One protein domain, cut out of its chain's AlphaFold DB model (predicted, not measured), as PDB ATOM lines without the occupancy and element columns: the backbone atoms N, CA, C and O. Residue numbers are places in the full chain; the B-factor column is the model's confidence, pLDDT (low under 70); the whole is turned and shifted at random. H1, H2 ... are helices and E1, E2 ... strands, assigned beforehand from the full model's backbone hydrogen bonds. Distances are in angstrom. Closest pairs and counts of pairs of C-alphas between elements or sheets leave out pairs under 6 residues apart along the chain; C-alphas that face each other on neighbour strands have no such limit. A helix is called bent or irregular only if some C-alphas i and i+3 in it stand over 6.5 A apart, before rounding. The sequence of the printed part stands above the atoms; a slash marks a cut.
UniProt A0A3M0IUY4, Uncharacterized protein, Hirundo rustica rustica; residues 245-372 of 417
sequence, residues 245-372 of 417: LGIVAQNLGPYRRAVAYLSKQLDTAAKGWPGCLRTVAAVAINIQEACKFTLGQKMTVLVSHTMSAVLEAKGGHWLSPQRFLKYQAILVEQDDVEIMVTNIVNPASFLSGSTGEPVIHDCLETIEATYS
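AT A GLANCE: This is residues 245 to 372 of the 417 residues of an uncharacterized protein of Hirundo rustica rustica (UniProt A0A3M0IUY4). What does the model look like at first sight? One long helix, H2, makes the core, with the strand hairpin E1 and E2 on one side and, on the other, a layer of the short parallel strands E3 and E4 and the helical hairpin H3 and H4. H5 packs on the strand hairpin, and H6 packs on residues 275 to 277 of H2 and on H3. What are its make-up and size? The 128 printed residues, of mixed class, run E1 E2 H1 H2 E3 H3 H4 E4 H5 H6, with two two-stranded sheets: E1 and E2 antiparallel, E3 and E4 parallel. The whole is compact, with a radius of gyration of the C-alphas of 14.8 A and spans of 47 by 32 by 24 A.

HOW THE PARTS SIT: How do the first strands pair? E1, residues 245 to 252, and E2, residues 255 to 265, form an antiparallel hairpin; N 246 and O 262 are within hydrogen-bond range at 2.9 A. E2 bends by 54 degrees at residue 259. Which helix is the hub? H2, residues 275 to 294, touches four helices, among them H1, residues 268 to 271; their closest C-alphas are Arg 278 and Ala 270, 5.9 A apart. The closest C-alphas of E1 and H2, Gly 246 and Asn 286, are 6.2 A apart. How do the next parts follow? E3, residues 299 to 303, H3, residues 307 to 318, H4, residues 321 to 331, and E4, residues 337 to 341, form a strand-helix-strand unit, two parallel neighbour strands with helices between, whose crossover is right-handed; N 301 and O 338 are 2.8 A apart, within hydrogen-bond range. H3 and H4, a helical hairpin, touch at a shallow tilt of 8 degrees, opposite ways, closest at C-alphas Gly 315 and Phe 324, 6.2 A. H2 touches H4 with residues 281 to 288 alone, closest at C-alphas Ala 284 and Tyr 327, 6.3 A. Where are the last helices? H5, residues 347 to 352, comes closest to E2 at C-alphas Leu 351 and Arg 256, 5.2 A. H6, residues 363 to 372, touches H3, closest at C-alphas Leu 364 and Val 310, 6.6 A. Every O i to N i+4 pair is within hydrogen-bond range in H4, H5 and H6, but 14 of 16 in H2 and 6 of 8 in H3, while H1 is too short for one.

IN THESE COORDINATES: Where does the printed part begin and end? C-alpha 245 of E1 is at (235.840, 156.034, 174.997), and C-alpha 372 of H6 is at (250.621, 135.269, 187.196). Which elements are long? E2 measures 29.3 A, H2 27.9 A and E1 22.5 A. H3 is irregular, with C-alphas 313 and 316 7.5 A apart.

THE WHOLE: How far does it reach? The two C-alphas farthest apart, Gly 253 and Ser 372, are 48.2 A apart. Is anything cut or uncertain? The printed part has no cut and no long link. Residues 254 to 255, 304, 343 to 361 and 370 to 372 have pLDDT under 70.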
ATOM      1  N   LEU A 245     237.107 155.436 175.413       74.69
ATOM      2  CA  LEU A 245     235.840 156.034 174.997       74.69
ATOM      3  C   LEU A 245     235.121 156.622 176.211       74.69
ATOM      4  O   LEU A 245     235.198 156.064 177.306       74.69
ATOM      5  N   GLY A 246     234.425 157.741 176.035       77.75
ATOM      6  CA  GLY A 246     233.646 158.387 177.089       77.75
ATOM      7  C   GLY A 246     232.533 159.272 176.536       77.75
ATOM      8  O   GLY A 246     232.571 159.679 175.378       77.75
ATOM      9  N   ILE A 247     231.538 159.587 177.363       80.00
ATOM     10  CA  ILE A 247     230.503 160.583 177.053       80.00
ATOM     11  C   ILE A 247     230.488 161.626 178.160       80.00
ATOM     12  O   ILE A 247     230.433 161.287 179.339       80.00
ATOM     13  N   VAL A 248     230.474 162.897 177.766       82.81
ATOM     14  CA  VAL A 248     230.129 164.017 178.640       82.81
ATOM     15  C   VAL A 248     228.669 164.347 178.385       82.81
ATOM     16  O   VAL A 248     228.296 164.620 177.245       82.81
ATOM     17  N   ALA A 249     227.836 164.329 179.421       82.31
ATOM     18  CA  ALA A 249     226.430 164.708 179.322       82.31
ATOM     19  C   ALA A 249     226.045 165.697 180.420       82.31
ATOM     20  O   ALA A 249     226.655 165.732 181.486       82.31
ATOM     21  N   GLN A 250     225.003 166.473 180.151       81.94
ATOM     22  CA  GLN A 250     224.373 167.368 181.113       81.94
ATOM     23  C   GLN A 250     222.939 166.918 181.379       81.94
ATOM     24  O   GLN A 250     222.251 166.415 180.488       81.94
ATOM     25  N   ASN A 251     222.483 167.114 182.613       78.38
ATOM     26  CA  ASN A 251     221.090 166.876 182.964       78.38
ATOM     27  C   ASN A 251     220.215 167.975 182.350       78.38
ATOM     28  O   ASN A 251     220.459 169.163 182.554       78.38
ATOM     29  N   LEU A 252     219.175 167.567 181.634       70.19
ATOM     30  CA  LEU A 252     218.130 168.429 181.106       70.19
ATOM     31  C   LEU A 252     216.781 167.902 181.605       70.19
ATOM     32  O   LEU A 252     216.124 167.087 180.955       70.19
ATOM     33  N   GLY A 253     216.386 168.343 182.799       73.62
ATOM     34  CA  GLY A 253     215.226 167.779 183.490       73.62
ATOM     35  C   GLY A 253     215.476 166.308 183.870       73.62
ATOM     36  O   GLY A 253     216.504 166.036 184.490       73.62
ATOM     37  N   PRO A 254     214.577 165.363 183.523       67.44
ATOM     38  CA  PRO A 254     214.751 163.943 183.841       67.44
ATOM     39  C   PRO A 254     215.701 163.208 182.880       67.44
ATOM     40  O   PRO A 254     216.049 162.059 183.137       67.44
ATOM     41  N   TYR A 255     216.119 163.845 181.782       59.41
ATOM     42  CA  TYR A 255     216.942 163.226 180.744       59.41
ATOM     43  C   TYR A 255     218.392 163.705 180.815       59.41
ATOM     44  O   TYR A 255     218.678 164.825 181.244       59.41
ATOM     45  N   ARG A 256     219.318 162.878 180.328       71.75
ATOM     46  CA  ARG A 256     220.712 163.272 180.100       71.75
ATOM     47  C   ARG A 256     220.913 163.572 178.624       71.75
ATOM     48  O   ARG A 256     220.672 162.722 177.774       71.75
ATOM     49  N   ARG A 257     221.383 164.779 178.315       76.38
ATOM     50  CA  ARG A 257     221.767 165.179 176.959       76.38
ATOM     51  C   ARG A 257     223.276 165.058 176.810       76.38
ATOM     52  O   ARG A 257     224.011 165.714 177.547       76.38
ATOM     53  N   ALA A 258     223.732 164.262 175.848       77.25
ATOM     54  CA  ALA A 258     225.142 164.217 175.479       77.25
ATOM     55  C   ALA A 258     225.607 165.599 174.985       77.25
ATOM     56  O   ALA A 258     224.969 166.212 174.134       77.25
ATOM     57  N   VAL A 259     226.714 166.079 175.541       77.31
ATOM     58  CA  VAL A 259     227.396 167.328 175.173       77.31
ATOM     59  C   VAL A 259     228.611 167.027 174.301       77.31
ATOM     60  O   VAL A 259     228.884 167.757 173.353       77.31
ATOM     61  N   ALA A 260     229.333 165.946 174.603       77.81
ATOM     62  CA  ALA A 260     230.481 165.512 173.821       77.81
ATOM     63  C   ALA A 260     230.690 163.999 173.923       77.81
ATOM     64  O   ALA A 260     230.416 163.385 174.955       77.81
ATOM     65  N   TYR A 261     231.245 163.428 172.858       77.19
ATOM     66  CA  TYR A 261     231.771 162.068 172.832       77.19
ATOM     67  C   TYR A 261     233.296 162.157 172.819       77.19
ATOM     68  O   TYR A 261     233.878 162.857 171.991       77.19
ATOM     69  N   LEU A 262     233.935 161.478 173.762       77.44
ATOM     70  CA  LEU A 262     235.377 161.456 173.938       77.44
ATOM     71  C   LEU A 262     235.921 160.145 173.381       77.44
ATOM     72  O   LEU A 262     235.397 159.071 173.670       77.44
ATOM     73  N   SER A 263     236.976 160.247 172.583       81.88
ATOM     74  CA  SER A 263     237.709 159.100 172.065       81.88
ATOM     75  C   SER A 263     239.186 159.450 172.013       81.88
ATOM     76  O   SER A 263     239.579 160.422 171.363       81.88
ATOM     77  N   LYS A 264     240.012 158.696 172.739       79.31
ATOM     78  CA  LYS A 264     241.456 158.923 172.763       79.31
ATOM     79  C   LYS A 264     242.217 157.620 172.890       79.31
ATOM     80  O   LYS A 264     241.902 156.777 173.719       79.31
ATOM     81  N   GLN A 265     243.244 157.455 172.069       79.06
ATOM     82  CA  GLN A 265     244.049 156.243 172.089       79.06
ATOM     83  C   GLN A 265     244.872 156.157 173.384       79.06
ATOM     84  O   GLN A 265     245.490 157.139 173.803       79.06
ATOM     85  N   LEU A 266     244.880 154.979 174.006       80.00
ATOM     86  CA  LEU A 266     245.797 154.645 175.091       80.00
ATOM     87  C   LEU A 266     247.224 154.554 174.541       80.00
ATOM     88  O   LEU A 266     247.441 154.106 173.413       80.00
ATOM     89  N   ASP A 267     248.210 154.957 175.338       82.31
ATOM     90  CA  ASP A 267     249.614 154.771 174.979       82.31
ATOM     91  C   ASP A 267     249.997 153.285 174.953       82.31
ATOM     92  O   ASP A 267     249.336 152.449 175.568       82.31
ATOM     93  N   THR A 268     251.087 152.952 174.261       80.19
ATOM     94  CA  THR A 268     251.527 151.565 174.040       80.19
ATOM     95  C   THR A 268     251.651 150.758 175.332       80.19
ATOM     96  O   THR A 268     251.230 149.606 175.360       80.19
ATOM     97  N   ALA A 269     252.148 151.360 176.421       80.94
ATOM     98  CA  ALA A 269     252.239 150.664 177.702       80.94
ATOM     99  C   ALA A 269     250.845 150.383 178.275       80.94
ATOM    100  O   ALA A 269     250.555 149.252 178.651       80.94
ATOM    101  N   ALA A 270     249.957 151.381 178.269       82.00
ATOM    102  CA  ALA A 270     248.587 151.207 178.739       82.00
ATOM    103  C   ALA A 270     247.793 150.192 177.901       82.00
ATOM    104  O   ALA A 270     246.976 149.466 178.452       82.00
ATOM    105  N   LYS A 271     248.047 150.064 176.593       79.31
ATOM    106  CA  LYS A 271     247.398 149.033 175.761       79.31
ATOM    107  C   LYS A 271     247.687 147.604 176.243       79.31
ATOM    108  O   LYS A 271     246.785 146.765 176.173       79.31
ATOM    109  N   GLY A 272     248.894 147.363 176.759       73.31
ATOM    110  CA  GLY A 272     249.356 146.065 177.262       73.31
ATOM    111  C   GLY A 272     248.956 145.740 178.705       73.31
ATOM    112  O   GLY A 272     249.311 144.681 179.210       73.31
ATOM    113  N   TRP A 273     248.241 146.627 179.398       81.88
ATOM    114  CA  TRP A 273     247.853 146.395 180.791       81.88
ATOM    115  C   TRP A 273     246.625 145.477 180.942       81.88
ATOM    116  O   TRP A 273     245.808 145.370 180.020       81.88
ATOM    117  N   PRO A 274     246.420 144.870 182.130       80.19
ATOM    118  CA  PRO A 274     245.194 144.143 182.450       80.19
ATOM    119  C   PRO A 274     243.952 145.038 182.375       80.19
ATOM    120  O   PRO A 274     244.026 146.244 182.624       80.19
ATOM    121  N   GLY A 275     242.791 144.442 182.086       77.38
ATOM    122  CA  GLY A 275     241.526 145.148 181.830       77.38
ATOM    123  C   GLY A 275     241.209 146.271 182.822       77.38
ATOM    124  O   GLY A 275     241.089 147.421 182.410       77.38
ATOM    125  N   CYS A 276     241.158 145.974 184.121       80.81
ATOM    126  CA  CYS A 276     240.817 146.960 185.153       80.81
ATOM    127  C   CYS A 276     241.825 148.121 185.221       80.81
ATOM    128  O   CYS A 276     241.439 149.266 185.449       80.81
ATOM    129  N   LEU A 277     243.111 147.853 184.976       82.69
ATOM    130  CA  LEU A 277     244.153 148.880 184.969       82.69
ATOM    131  C   LEU A 277     244.104 149.737 183.692       82.69
ATOM    132  O   LEU A 277     244.348 150.944 183.741       82.69
ATOM    133  N   ARG A 278     243.716 149.147 182.553       84.56
ATOM    134  CA  ARG A 278     243.395 149.907 181.333       84.56
ATOM    135  C   ARG A 278     242.225 150.847 181.555       84.56
ATOM    136  O   ARG A 278     242.276 151.980 181.087       84.56
ATOM    137  N   THR A 279     241.213 150.410 182.301       81.31
ATOM    138  CA  THR A 279     240.078 151.263 182.655       81.31
ATOM    139  C   THR A 279     240.525 152.465 183.487       81.31
ATOM    140  O   THR A 279     240.122 153.582 183.174       81.31
ATOM    141  N   VAL A 280     241.425 152.285 184.463       86.56
ATOM    142  CA  VAL A 280     242.013 153.405 185.230       86.56
ATOM    143  C   VAL A 280     242.672 154.430 184.296       86.56
ATOM    144  O   VAL A 280     242.407 155.628 184.404       86.56
ATOM    145  N   ALA A 281     243.480 153.973 183.332       87.06
ATOM    146  CA  ALA A 281     244.113 154.858 182.350       87.06
ATOM    147  C   ALA A 281     243.092 155.579 181.458       87.06
ATOM    148  O   ALA A 281     243.209 156.784 181.225       87.06
ATOM    149  N   ALA A 282     242.086 154.849 180.971       84.88
ATOM    150  CA  ALA A 282     241.041 155.388 180.112       84.88
ATOM    151  C   ALA A 282     240.222 156.474 180.821       84.88
ATOM    152  O   ALA A 282     239.991 157.541 180.254       84.88
ATOM    153  N   VAL A 283     239.841 156.237 182.079       86.81
ATOM    154  CA  VAL A 283     239.105 157.203 182.904       86.81
ATOM    155  C   VAL A 283     239.944 158.453 183.145       86.81
ATOM    156  O   VAL A 283     239.458 159.554 182.900       86.81
ATOM    157  N   ALA A 284     241.214 158.306 183.538       88.69
ATOM    158  CA  ALA A 284     242.097 159.452 183.753       88.69
ATOM    159  C   ALA A 284     242.229 160.321 182.488       88.69
ATOM    160  O   ALA A 284     242.182 161.546 182.566       88.69
ATOM    161  N   ILE A 285     242.348 159.702 181.309       88.81
ATOM    162  CA  ILE A 285     242.407 160.422 180.031       88.81
ATOM    163  C   ILE A 285     241.085 161.136 179.731       88.81
ATOM    164  O   ILE A 285     241.101 162.311 179.362       88.81
ATOM    165  N   ASN A 286     239.953 160.453 179.904       86.81
ATOM    166  CA  ASN A 286     238.637 161.035 179.653       86.81
ATOM    167  C   ASN A 286     238.339 162.215 180.583       86.81
ATOM    168  O   ASN A 286     237.781 163.199 180.115       86.81
ATOM    169  N   ILE A 287     238.754 162.166 181.852       87.94
ATOM    170  CA  ILE A 287     238.620 163.295 182.786       87.94
ATOM    171  C   ILE A 287     239.392 164.506 182.267       87.94
ATOM    172  O   ILE A 287     238.827 165.587 182.145       87.94
ATOM    173  N   GLN A 288     240.655 164.323 181.867       89.00
ATOM    174  CA  GLN A 288     241.465 165.424 181.334       89.00
ATOM    175  C   GLN A 288     240.849 166.067 180.084       89.00
ATOM    176  O   GLN A 288     240.965 167.276 179.888       89.00
ATOM    177  N   GLU A 289     240.220 165.271 179.219       88.12
ATOM    178  CA  GLU A 289     239.518 165.791 178.046       88.12
ATOM    179  C   GLU A 289     238.190 166.458 178.429       88.12
ATOM    180  O   GLU A 289     237.906 167.551 177.945       88.12
ATOM    181  N   ALA A 290     237.421 165.870 179.347       85.88
ATOM    182  CA  ALA A 290     236.171 166.428 179.857       85.88
ATOM    183  C   ALA A 290     236.377 167.776 180.566       85.88
ATOM    184  O   ALA A 290     235.587 168.694 180.353       85.88
ATOM    185  N   CYS A 291     237.470 167.946 181.323       86.88
ATOM    186  CA  CYS A 291     237.810 169.204 182.002       86.88
ATOM    187  C   CYS A 291     237.907 170.395 181.033       86.88
ATOM    188  O   CYS A 291     237.624 171.533 181.407       86.88
ATOM    189  N   LYS A 292     238.256 170.151 179.761       87.56
ATOM    190  CA  LYS A 292     238.300 171.198 178.723       87.56
ATOM    191  C   LYS A 292     236.910 171.728 178.371       87.56
ATOM    192  O   LYS A 292     236.796 172.867 177.929       87.56
ATOM    193  N   PHE A 293     235.874 170.914 178.565       82.06
ATOM    194  CA  PHE A 293     234.479 171.271 178.311       82.06
ATOM    195  C   PHE A 293     233.783 171.825 179.554       82.06
ATOM    196  O   PHE A 293     232.903 172.670 179.422       82.06
ATOM    197  N   THR A 294     234.164 171.378 180.754       81.12
ATOM    198  CA  THR A 294     233.522 171.836 181.996       81.12
ATOM    199  C   THR A 294     234.007 173.205 182.460       81.12
ATOM    200  O   THR A 294     233.338 173.816 183.286       81.12
ATOM    201  N   LEU A 295     235.130 173.714 181.934       81.38
ATOM    202  CA  LEU A 295     235.678 175.039 182.271       81.38
ATOM    203  C   LEU A 295     235.805 175.268 183.795       81.38
ATOM    204  O   LEU A 295     235.575 176.372 184.285       81.38
ATOM    205  N   GLY A 296     236.150 174.214 184.546       77.94
ATOM    206  CA  GLY A 296     236.280 174.240 186.010       77.94
ATOM    207  C   GLY A 296     234.977 174.024 186.790       77.94
ATOM    208  O   GLY A 296     234.962 174.175 188.009       77.94
ATOM    209  N   GLN A 297     233.869 173.681 186.122       84.31
ATOM    210  CA  GLN A 297     232.655 173.225 186.801       84.31
ATOM    211  C   GLN A 297     232.825 171.811 187.359       84.31
ATOM    212  O   GLN A 297     233.432 170.951 186.715       84.31
ATOM    213  N   LYS A 298     232.204 171.566 188.522       88.69
ATOM    214  CA  LYS A 298     232.184 170.250 189.161       88.69
ATOM    215  C   LYS A 298     231.545 169.215 188.229       88.69
ATOM    216  O   LYS A 298     230.437 169.430 187.736       88.69
ATOM    217  N   MET A 299     232.223 168.091 188.026       89.31
ATOM    218  CA  MET A 299     231.733 166.974 187.224       89.31
ATOM    219  C   MET A 299     231.633 165.693 188.047       89.31
ATOM    220  O   MET A 299     232.431 165.457 188.951       89.31
ATOM    221  N   THR A 300     230.680 164.838 187.685       88.19
ATOM    222  CA  THR A 300     230.557 163.493 188.250       88.19
ATOM    223  C   THR A 300     230.968 162.468 187.205       88.19
ATOM    224  O   THR A 300     230.390 162.413 186.118       88.19
ATOM    225  N   VAL A 301     231.958 161.646 187.533       86.31
ATOM    226  CA  VAL A 301     232.493 160.603 186.660       86.31
ATOM    227  C   VAL A 301     231.933 159.266 187.108       86.31
ATOM    228  O   VAL A 301     232.138 158.828 188.237       86.31
ATOM    229  N   LEU A 302     231.218 158.615 186.201       81.50
ATOM    230  CA  LEU A 302     230.592 157.324 186.432       81.50
ATOM    231  C   LEU A 302     231.509 156.205 185.937       81.50
ATOM    232  O   LEU A 302     231.881 156.188 184.765       81.50
ATOM    233  N   VAL A 303     231.876 155.280 186.824       77.62
ATOM    234  CA  VAL A 303     232.798 154.174 186.522       77.62
ATOM    235  C   VAL A 303     232.255 152.833 187.004       77.62
ATOM    236  O   VAL A 303     231.570 152.764 188.016       77.62
ATOM    237  N   SER A 304     232.606 151.745 186.319       69.50
ATOM    238  CA  SER A 304     232.187 150.384 186.686       69.50
ATOM    239  C   SER A 304     233.079 149.698 187.725       69.50
ATOM    240  O   SER A 304     232.747 148.612 188.185       69.50
ATOM    241  N   HIS A 305     234.210 150.304 188.103       71.00
ATOM    242  CA  HIS A 305     235.158 149.727 189.063       71.00
ATOM    243  C   HIS A 305     235.589 150.755 190.110       71.00
ATOM    244  O   HIS A 305     235.587 151.962 189.865       71.00
ATOM    245  N   THR A 306     236.034 150.274 191.267       75.69
ATOM    246  CA  THR A 306     236.648 151.083 192.327       75.69
ATOM    247  C   THR A 306     238.068 151.511 191.934       75.69
ATOM    248  O   THR A 306     239.063 150.885 192.298       75.69
ATOM    249  N   MET A 307     238.172 152.598 191.167       77.12
ATOM    250  CA  MET A 307     239.442 153.049 190.570       77.12
ATOM    251  C   MET A 307     240.531 153.352 191.606       77.12
ATOM    252  O   MET A 307     241.676 152.952 191.403       77.12
ATOM    253  N   SER A 308     240.183 153.993 192.726       77.12
ATOM    254  CA  SER A 308     241.146 154.348 193.778       77.12
ATOM    255  C   SER A 308     241.768 153.110 194.425       77.12
ATOM    256  O   SER A 308     242.983 153.040 194.561       77.12
ATOM    257  N   ALA A 309     240.962 152.081 194.712       80.94
ATOM    258  CA  ALA A 309     241.453 150.835 195.301       80.94
ATOM    259  C   ALA A 309     242.399 150.081 194.351       80.94
ATOM    260  O   ALA A 309     243.440 149.581 194.772       80.94
ATOM    261  N   VAL A 310     242.070 150.033 193.053       82.56
ATOM    262  CA  VAL A 310     242.934 149.412 192.036       82.56
ATOM    263  C   VAL A 310     244.250 150.173 191.896       82.56
ATOM    264  O   VAL A 310     245.316 149.552 191.829       82.56
ATOM    265  N   LEU A 311     244.188 151.507 191.866       84.12
ATOM    266  CA  LEU A 311     245.372 152.348 191.752       84.12
ATOM    267  C   LEU A 311     246.271 152.196 192.984       84.12
ATOM    268  O   LEU A 311     247.456 151.949 192.817       84.12
ATOM    269  N   GLU A 312     245.734 152.260 194.200       84.81
ATOM    270  CA  GLU A 312     246.522 152.119 195.432       84.81
ATOM    271  C   GLU A 312     247.138 150.722 195.580       84.81
ATOM    272  O   GLU A 312     248.327 150.595 195.872       84.81
ATOM    273  N   ALA A 313     246.359 149.666 195.332       82.62
ATOM    274  CA  ALA A 313     246.806 148.296 195.570       82.62
ATOM    275  C   ALA A 313     247.748 147.762 194.482       82.62
ATOM    276  O   ALA A 313     248.657 146.986 194.777       82.62
ATOM    277  N   LYS A 314     247.529 148.124 193.210       81.19
ATOM    278  CA  LYS A 314     248.295 147.574 192.075       81.19
ATOM    279  C   LYS A 314     249.109 148.625 191.323       81.19
ATOM    280  O   LYS A 314     249.937 148.263 190.487       81.19
ATOM    281  N   GLY A 315     248.946 149.910 191.631       77.94
ATOM    282  CA  GLY A 315     249.579 150.982 190.873       77.94
ATOM    283  C   GLY A 315     251.101 150.966 190.939       77.94
ATOM    284  O   GLY A 315     251.751 151.097 189.907       77.94
ATOM    285  N   GLY A 316     251.679 150.696 192.112       77.50
ATOM    286  CA  GLY A 316     253.134 150.598 192.278       77.50
ATOM    287  C   GLY A 316     253.787 149.423 191.535       77.50
ATOM    288  O   GLY A 316     254.992 149.445 191.307       77.50
ATOM    289  N   HIS A 317     253.008 148.412 191.137       79.62
ATOM    290  CA  HIS A 317     253.508 147.245 190.404       79.62
ATOM    291  C   HIS A 317     253.535 147.455 188.886       79.62
ATOM    292  O   HIS A 317     254.373 146.870 188.206       79.62
ATOM    293  N   TRP A 318     252.632 148.282 188.355       78.38
ATOM    294  CA  TRP A 318     252.420 148.427 186.911       78.38
ATOM    295  C   TRP A 318     252.725 149.825 186.367       78.38
ATOM    296  O   TRP A 318     252.974 149.984 185.171       78.38
ATOM    297  N   LEU A 319     252.687 150.857 187.214       83.19
ATOM    298  CA  LEU A 319     252.907 152.240 186.813       83.19
ATOM    299  C   LEU A 319     254.275 152.735 187.277       83.19
ATOM    300  O   LEU A 319     254.698 152.515 188.407       83.19
ATOM    301  N   SER A 320     254.937 153.509 186.413       83.25
ATOM    302  CA  SER A 320     256.057 154.346 186.855       83.25
ATOM    303  C   SER A 320     255.598 155.329 187.949       83.25
ATOM    304  O   SER A 320     254.450 155.787 187.891       83.25
ATOM    305  N   PRO A 321     256.480 155.751 188.876       82.50
ATOM    306  CA  PRO A 321     256.128 156.711 189.926       82.50
ATOM    307  C   PRO A 321     255.497 158.004 189.390       82.50
ATOM    308  O   PRO A 321     254.531 158.509 189.952       82.50
ATOM    309  N   GLN A 322     255.980 158.509 188.249       81.75
ATOM    310  CA  GLN A 322     255.417 159.701 187.604       81.75
ATOM    311  C   GLN A 322     253.974 159.485 187.134       81.75
ATOM    312  O   GLN A 322     253.123 160.357 187.308       81.75
ATOM    313  N   ARG A 323     253.685 158.325 186.531       85.69
ATOM    314  CA  ARG A 323     252.341 158.009 186.029       85.69
ATOM    315  C   ARG A 323     251.372 157.723 187.177       85.69
ATOM    316  O   ARG A 323     250.224 158.147 187.096       85.69
ATOM    317  N   PHE A 324     251.852 157.081 188.243       86.94
ATOM    318  CA  PHE A 324     251.094 156.877 189.473       86.94
ATOM    319  C   PHE A 324     250.661 158.213 190.087       86.94
ATOM    320  O   PHE A 324     249.465 158.447 190.223       86.94
ATOM    321  N   LEU A 325     251.610 159.126 190.337       86.94
ATOM    322  CA  LEU A 325     251.312 160.453 190.889       86.94
ATOM    323  C   LEU A 325     250.362 161.250 189.989       86.94
ATOM    324  O   LEU A 325     249.435 161.888 190.476       86.94
ATOM    325  N   LYS A 326     250.541 161.174 188.663       89.25
ATOM    326  CA  LYS A 326     249.632 161.824 187.712       89.25
ATOM    327  C   LYS A 326     248.199 161.302 187.846       89.25
ATOM    328  O   LYS A 326     247.266 162.096 187.837       89.25
ATOM    329  N   TYR A 327     248.008 159.987 187.909       89.50
ATOM    330  CA  TYR A 327     246.669 159.407 188.019       89.50
ATOM    331  C   TYR A 327     246.061 159.634 189.398       89.50
ATOM    332  O   TYR A 327     244.871 159.908 189.472       89.50
ATOM    333  N   GLN A 328     246.864 159.599 190.459       87.50
ATOM    334  CA  GLN A 328     246.420 159.935 191.807       87.50
ATOM    335  C   GLN A 328     245.908 161.379 191.875       87.50
ATOM    336  O   GLN A 328     244.792 161.603 192.338       87.50
ATOM    337  N   ALA A 329     246.657 162.330 191.309       87.94
ATOM    338  CA  ALA A 329     246.241 163.726 191.252       87.94
ATOM    339  C   ALA A 329     244.892 163.897 190.530       87.94
ATOM    340  O   ALA A 329     244.030 164.616 191.011       87.94
ATOM    341  N   ILE A 330     244.690 163.201 189.403       88.31
ATOM    342  CA  ILE A 330     243.472 163.303 188.576       88.31
ATOM    343  C   ILE A 330     242.266 162.602 189.216       88.31
ATOM    344  O   ILE A 330     241.147 163.096 189.145       88.31
ATOM    345  N   LEU A 331     242.473 161.410 189.779       85.62
ATOM    346  CA  LEU A 331     241.383 160.529 190.205       85.62
ATOM    347  C   LEU A 331     240.994 160.702 191.674       85.62
ATOM    348  O   LEU A 331     239.887 160.326 192.043       85.62
ATOM    349  N   VAL A 332     241.906 161.203 192.511       83.44
ATOM    350  CA  VAL A 332     241.720 161.258 193.969       83.44
ATOM    351  C   VAL A 332     241.792 162.688 194.498       83.44
ATOM    352  O   VAL A 332     241.015 163.038 195.378       83.44
ATOM    353  N   GLU A 333     242.700 163.515 193.976       80.56
ATOM    354  CA  GLU A 333     243.011 164.834 194.558       80.56
ATOM    355  C   GLU A 333     242.352 166.020 193.823       80.56
ATOM    356  O   GLU A 333     242.527 167.164 194.234       80.56
ATOM    357  N   GLN A 334     241.595 165.786 192.742       82.31
ATOM    358  CA  GLN A 334     240.875 166.848 192.025       82.31
ATOM    359  C   GLN A 334     239.559 167.230 192.723       82.31
ATOM    360  O   GLN A 334     238.590 166.476 192.686       82.31
ATOM    361  N   ASP A 335     239.489 168.449 193.268       84.25
ATOM    362  CA  ASP A 335     238.296 168.984 193.954       84.25
ATOM    363  C   ASP A 335     237.060 169.133 193.041       84.25
ATOM    364  O   ASP A 335     235.914 169.115 193.504       84.25
ATOM    365  N   ASP A 336     237.273 169.302 191.734       88.00
ATOM    366  CA  ASP A 336     236.228 169.496 190.728       88.00
ATOM    367  C   ASP A 336     235.690 168.181 190.134       88.00
ATOM    368  O   ASP A 336     234.774 168.208 189.307       88.00
ATOM    369  N   VAL A 337     236.201 167.025 190.569       88.12
ATOM    370  CA  VAL A 337     235.848 165.710 190.025       88.12
ATOM    371  C   VAL A 337     235.345 164.783 191.130       88.12
ATOM    372  O   VAL A 337     236.065 164.433 192.056       88.12
ATOM    373  N   GLU A 338     234.100 164.322 191.010       88.56
ATOM    374  CA  GLU A 338     233.519 163.320 191.908       88.56
ATOM    375  C   GLU A 338     233.369 161.980 191.185       88.56
ATOM    376  O   GLU A 338     232.597 161.869 190.233       88.56
ATOM    377  N   ILE A 339     234.098 160.950 191.622       85.81
ATOM    378  CA  ILE A 339     234.017 159.611 191.026       85.81
ATOM    379  C   ILE A 339     232.974 158.776 191.767       85.81
ATOM    380  O   ILE A 339     233.084 158.547 192.970       85.81
ATOM    381  N   MET A 340     231.990 158.264 191.032       82.44
ATOM    382  CA  MET A 340     230.964 157.364 191.550       82.44
ATOM    383  C   MET A 340     231.022 156.014 190.843       82.44
ATOM    384  O   MET A 340     231.065 155.936 189.613       82.44
ATOM    385  N   VAL A 341     230.968 154.941 191.633       79.19
ATOM    386  CA  VAL A 341     230.873 153.575 191.110       79.19
ATOM    387  C   VAL A 341     229.424 153.268 190.744       79.19
ATOM    388  O   VAL A 341     228.501 153.580 191.495       79.19
ATOM    389  N   THR A 342     229.210 152.679 189.572       71.81
ATOM    390  CA  THR A 342     227.883 152.416 189.013       71.81
ATOM    391  C   THR A 342     227.892 151.199 188.092       71.81
ATOM    392  O   THR A 342     228.903 150.865 187.486       71.81
ATOM    393  N   ASN A 343     226.729 150.560 187.949       67.62
ATOM    394  CA  ASN A 343     226.512 149.418 187.056       67.62
ATOM    395  C   ASN A 343     226.220 149.842 185.603       67.62
ATOM    396  O   ASN A 343     225.789 149.039 184.778       67.62
ATOM    397  N   ILE A 344     226.389 151.123 185.273       59.88
ATOM    398  CA  ILE A 344     226.213 151.627 183.910       59.88
ATOM    399  C   ILE A 344     227.458 151.258 183.102       59.88
ATOM    400  O   ILE A 344     228.494 151.912 183.184       59.88
ATOM    401  N   VAL A 345     227.336 150.187 182.323       53.59
ATOM    402  CA  VAL A 345     228.442 149.592 181.557       53.59
ATOM    403  C   VAL A 345     228.596 150.149 180.147       53.59
ATOM    404  O   VAL A 345     229.643 149.970 179.530       53.59
ATOM    405  N   ASN A 346     227.567 150.813 179.616       57.78
ATOM    406  CA  ASN A 346     227.585 151.303 178.245       57.78
ATOM    407  C   ASN A 346     226.982 152.712 178.109       57.78
ATOM    408  O   ASN A 346     226.163 153.133 178.937       57.78
ATOM    409  N   PRO A 347     227.355 153.444 177.045       61.09
ATOM    410  CA  PRO A 347     226.963 154.837 176.899       61.09
ATOM    411  C   PRO A 347     225.470 155.053 176.588       61.09
ATOM    412  O   PRO A 347     224.945 156.124 176.878       61.09
ATOM    413  N   ALA A 348     224.760 154.053 176.058       54.62
ATOM    414  CA  ALA A 348     223.319 154.152 175.812       54.62
ATOM    415  C   ALA A 348     222.509 154.032 177.107       54.62
ATOM    416  O   ALA A 348     221.637 154.862 177.354       54.62
ATOM    417  N   SER A 349     222.868 153.087 177.986       61.97
ATOM    418  CA  SER A 349     222.314 152.981 179.346       61.97
ATOM    419  C   SER A 349     222.568 154.243 180.173       61.97
ATOM    420  O   SER A 349     221.728 154.663 180.968       61.97
ATOM    421  N   PHE A 350     223.710 154.903 179.954       66.69
ATOM    422  CA  PHE A 350     224.012 156.175 180.604       66.69
ATOM    423  C   PHE A 350     223.030 157.291 180.225       66.69
ATOM    424  O   PHE A 350     222.664 158.073 181.105       66.69
ATOM    425  N   LEU A 351     222.615 157.368 178.956       64.94
ATOM    426  CA  LEU A 351     221.702 158.400 178.448       64.94
ATOM    427  C   LEU A 351     220.229 158.093 178.752       64.94
ATOM    428  O   LEU A 351     219.469 159.017 179.034       64.94
ATOM    429  N   SER A 352     219.839 156.815 178.744       61.94
ATOM    430  CA  SER A 352     218.467 156.371 179.036       61.94
ATOM    431  C   SER A 352     218.161 156.234 180.532       61.94
ATOM    432  O   SER A 352     217.001 156.100 180.911       61.94
ATOM    433  N   GLY A 353     219.185 156.265 181.393       57.81
ATOM    434  CA  GLY A 353     219.031 156.109 182.840       57.81
ATOM    435  C   GLY A 353     218.768 154.667 183.287       57.81
ATOM    436  O   GLY A 353     218.477 154.449 184.463       57.81
ATOM    437  N   SER A 354     218.882 153.683 182.386       56.47
ATOM    438  CA  SER A 354     218.754 152.272 182.743       56.47
ATOM    439  C   SER A 354     219.999 151.783 183.488       56.47
ATOM    440  O   SER A 354     221.140 152.076 183.119       56.47
ATOM    441  N   THR A 355     219.789 151.048 184.579       53.66
ATOM    442  CA  THR A 355     220.876 150.375 185.296       53.66
ATOM    443  C   THR A 355     221.115 149.019 184.639       53.66
ATOM    444  O   THR A 355     220.174 148.258 184.434       53.66
ATOM    445  N   GLY A 356     222.356 148.758 184.225       52.88
ATOM    446  CA  GLY A 356     222.750 147.461 183.674       52.88
ATOM    447  C   GLY A 356     223.034 146.440 184.775       52.88
ATOM    448  O   GLY A 356     223.072 146.780 185.962       52.88
ATOM    449  N   GLU A 357     223.274 145.191 184.372       51.91
ATOM    450  CA  GLU A 357     223.825 144.187 185.282       51.91
ATOM    451  C   GLU A 357     225.227 144.612 185.764       51.91
ATOM    452  O   GLU A 357     226.005 145.173 184.983       51.91
ATOM    453  N   PRO A 358     225.568 144.388 187.047       55.41
ATOM    454  CA  PRO A 358     226.873 144.760 187.576       55.41
ATOM    455  C   PRO A 358     227.995 144.024 186.839       55.41
ATOM    456  O   PRO A 358     227.875 142.845 186.513       55.41
ATOM    457  N   VAL A 359     229.139 144.684 186.657       57.97
ATOM    458  CA  VAL A 359     230.372 143.986 186.277       57.97
ATOM    459  C   VAL A 359     230.860 143.218 187.504       57.97
ATOM    460  O   VAL A 359     231.463 143.795 188.405       57.97
ATOM    461  N   ILE A 360     230.562 141.920 187.567       58.53
ATOM    462  CA  ILE A 360     230.931 141.062 188.699       58.53
ATOM    463  C   ILE A 360     232.313 140.455 188.433       58.53
ATOM    464  O   ILE A 360     232.432 139.390 187.835       58.53
ATOM    465  N   HIS A 361     233.371 141.138 188.866       66.69
ATOM    466  CA  HIS A 361     234.668 140.517 189.147       66.69
ATOM    467  C   HIS A 361     235.442 141.350 190.168       66.69
ATOM    468  O   HIS A 361     235.296 142.573 190.217       66.69
ATOM    469  N   ASP A 362     236.296 140.701 190.958       79.06
ATOM    470  CA  ASP A 362     237.271 141.419 191.772       79.06
ATOM    471  C   ASP A 362     238.428 141.874 190.876       79.06
ATOM    472  O   ASP A 362     239.161 141.071 190.287       79.06
ATOM    473  N   CYS A 363     238.581 143.192 190.746       77.75
ATOM    474  CA  CYS A 363     239.652 143.807 189.977       77.75
ATOM    475  C   CYS A 363     241.039 143.354 190.445       77.75
ATOM    476  O   CYS A 363     241.932 143.187 189.615       77.75
ATOM    477  N   LEU A 364     241.241 143.167 191.753       81.12
ATOM    478  CA  LEU A 364     242.542 142.804 192.311       81.12
ATOM    479  C   LEU A 364     242.905 141.363 191.957       81.12
ATOM    480  O   LEU A 364     244.005 141.138 191.445       81.12
ATOM    481  N   GLU A 365     241.970 140.429 192.141       79.88
ATOM    482  CA  GLU A 365     242.138 139.025 191.750       79.88
ATOM    483  C   GLU A 365     242.328 138.885 190.236       79.88
ATOM    484  O   GLU A 365     243.212 138.163 189.783       79.88
ATOM    485  N   THR A 366     241.563 139.633 189.435       75.44
ATOM    486  CA  THR A 366     241.647 139.589 187.965       75.44
ATOM    487  C   THR A 366     243.004 140.085 187.459       75.44
ATOM    488  O   THR A 366     243.609 139.482 186.567       75.44
ATOM    489  N   ILE A 367     243.515 141.179 188.036       74.31
ATOM    490  CA  ILE A 367     244.851 141.699 187.718       74.31
ATOM    491  C   ILE A 367     245.924 140.682 188.118       74.31
ATOM    492  O   ILE A 367     246.866 140.459 187.362       74.31
ATOM    493  N   GLU A 368     245.792 140.061 189.288       75.88
ATOM    494  CA  GLU A 368     246.768 139.105 189.813       75.88
ATOM    495  C   GLU A 368     246.794 137.789 189.033       75.88
ATOM    496  O   GLU A 368     247.874 137.279 188.723       75.88
ATOM    497  N   ALA A 369     245.629 137.288 188.624       70.44
ATOM    498  CA  ALA A 369     245.509 136.141 187.733       70.44
ATOM    499  C   ALA A 369     246.147 136.427 186.365       70.44
ATOM    500  O   ALA A 369     246.883 135.595 185.839       70.44
ATOM    501  N   THR A 370     245.936 137.629 185.814       66.00
ATOM    502  CA  THR A 370     246.549 138.058 184.544       66.00
ATOM    503  C   THR A 370     248.071 138.189 184.673       66.00
ATOM    504  O   THR A 370     248.806 137.744 183.802       66.00
ATOM    505  N   TYR A 371     248.561 138.753 185.782       64.44
ATOM    506  CA  TYR A 371     249.996 138.888 186.060       64.44
ATOM    507  C   TYR A 371     250.700 137.531 186.219       64.44
ATOM    508  O   TYR A 371     251.826 137.351 185.764       64.44
ATOM    509  N   SER A 372     250.034 136.572 186.864       56.06
ATOM    510  CA  SER A 372     250.621 135.269 187.196       56.06
ATOM    511  C   SER A 372     250.618 134.281 186.028       56.06
ATOM    512  O   SER A 372     251.352 133.297 186.063       56.06
TER     513      SER A 372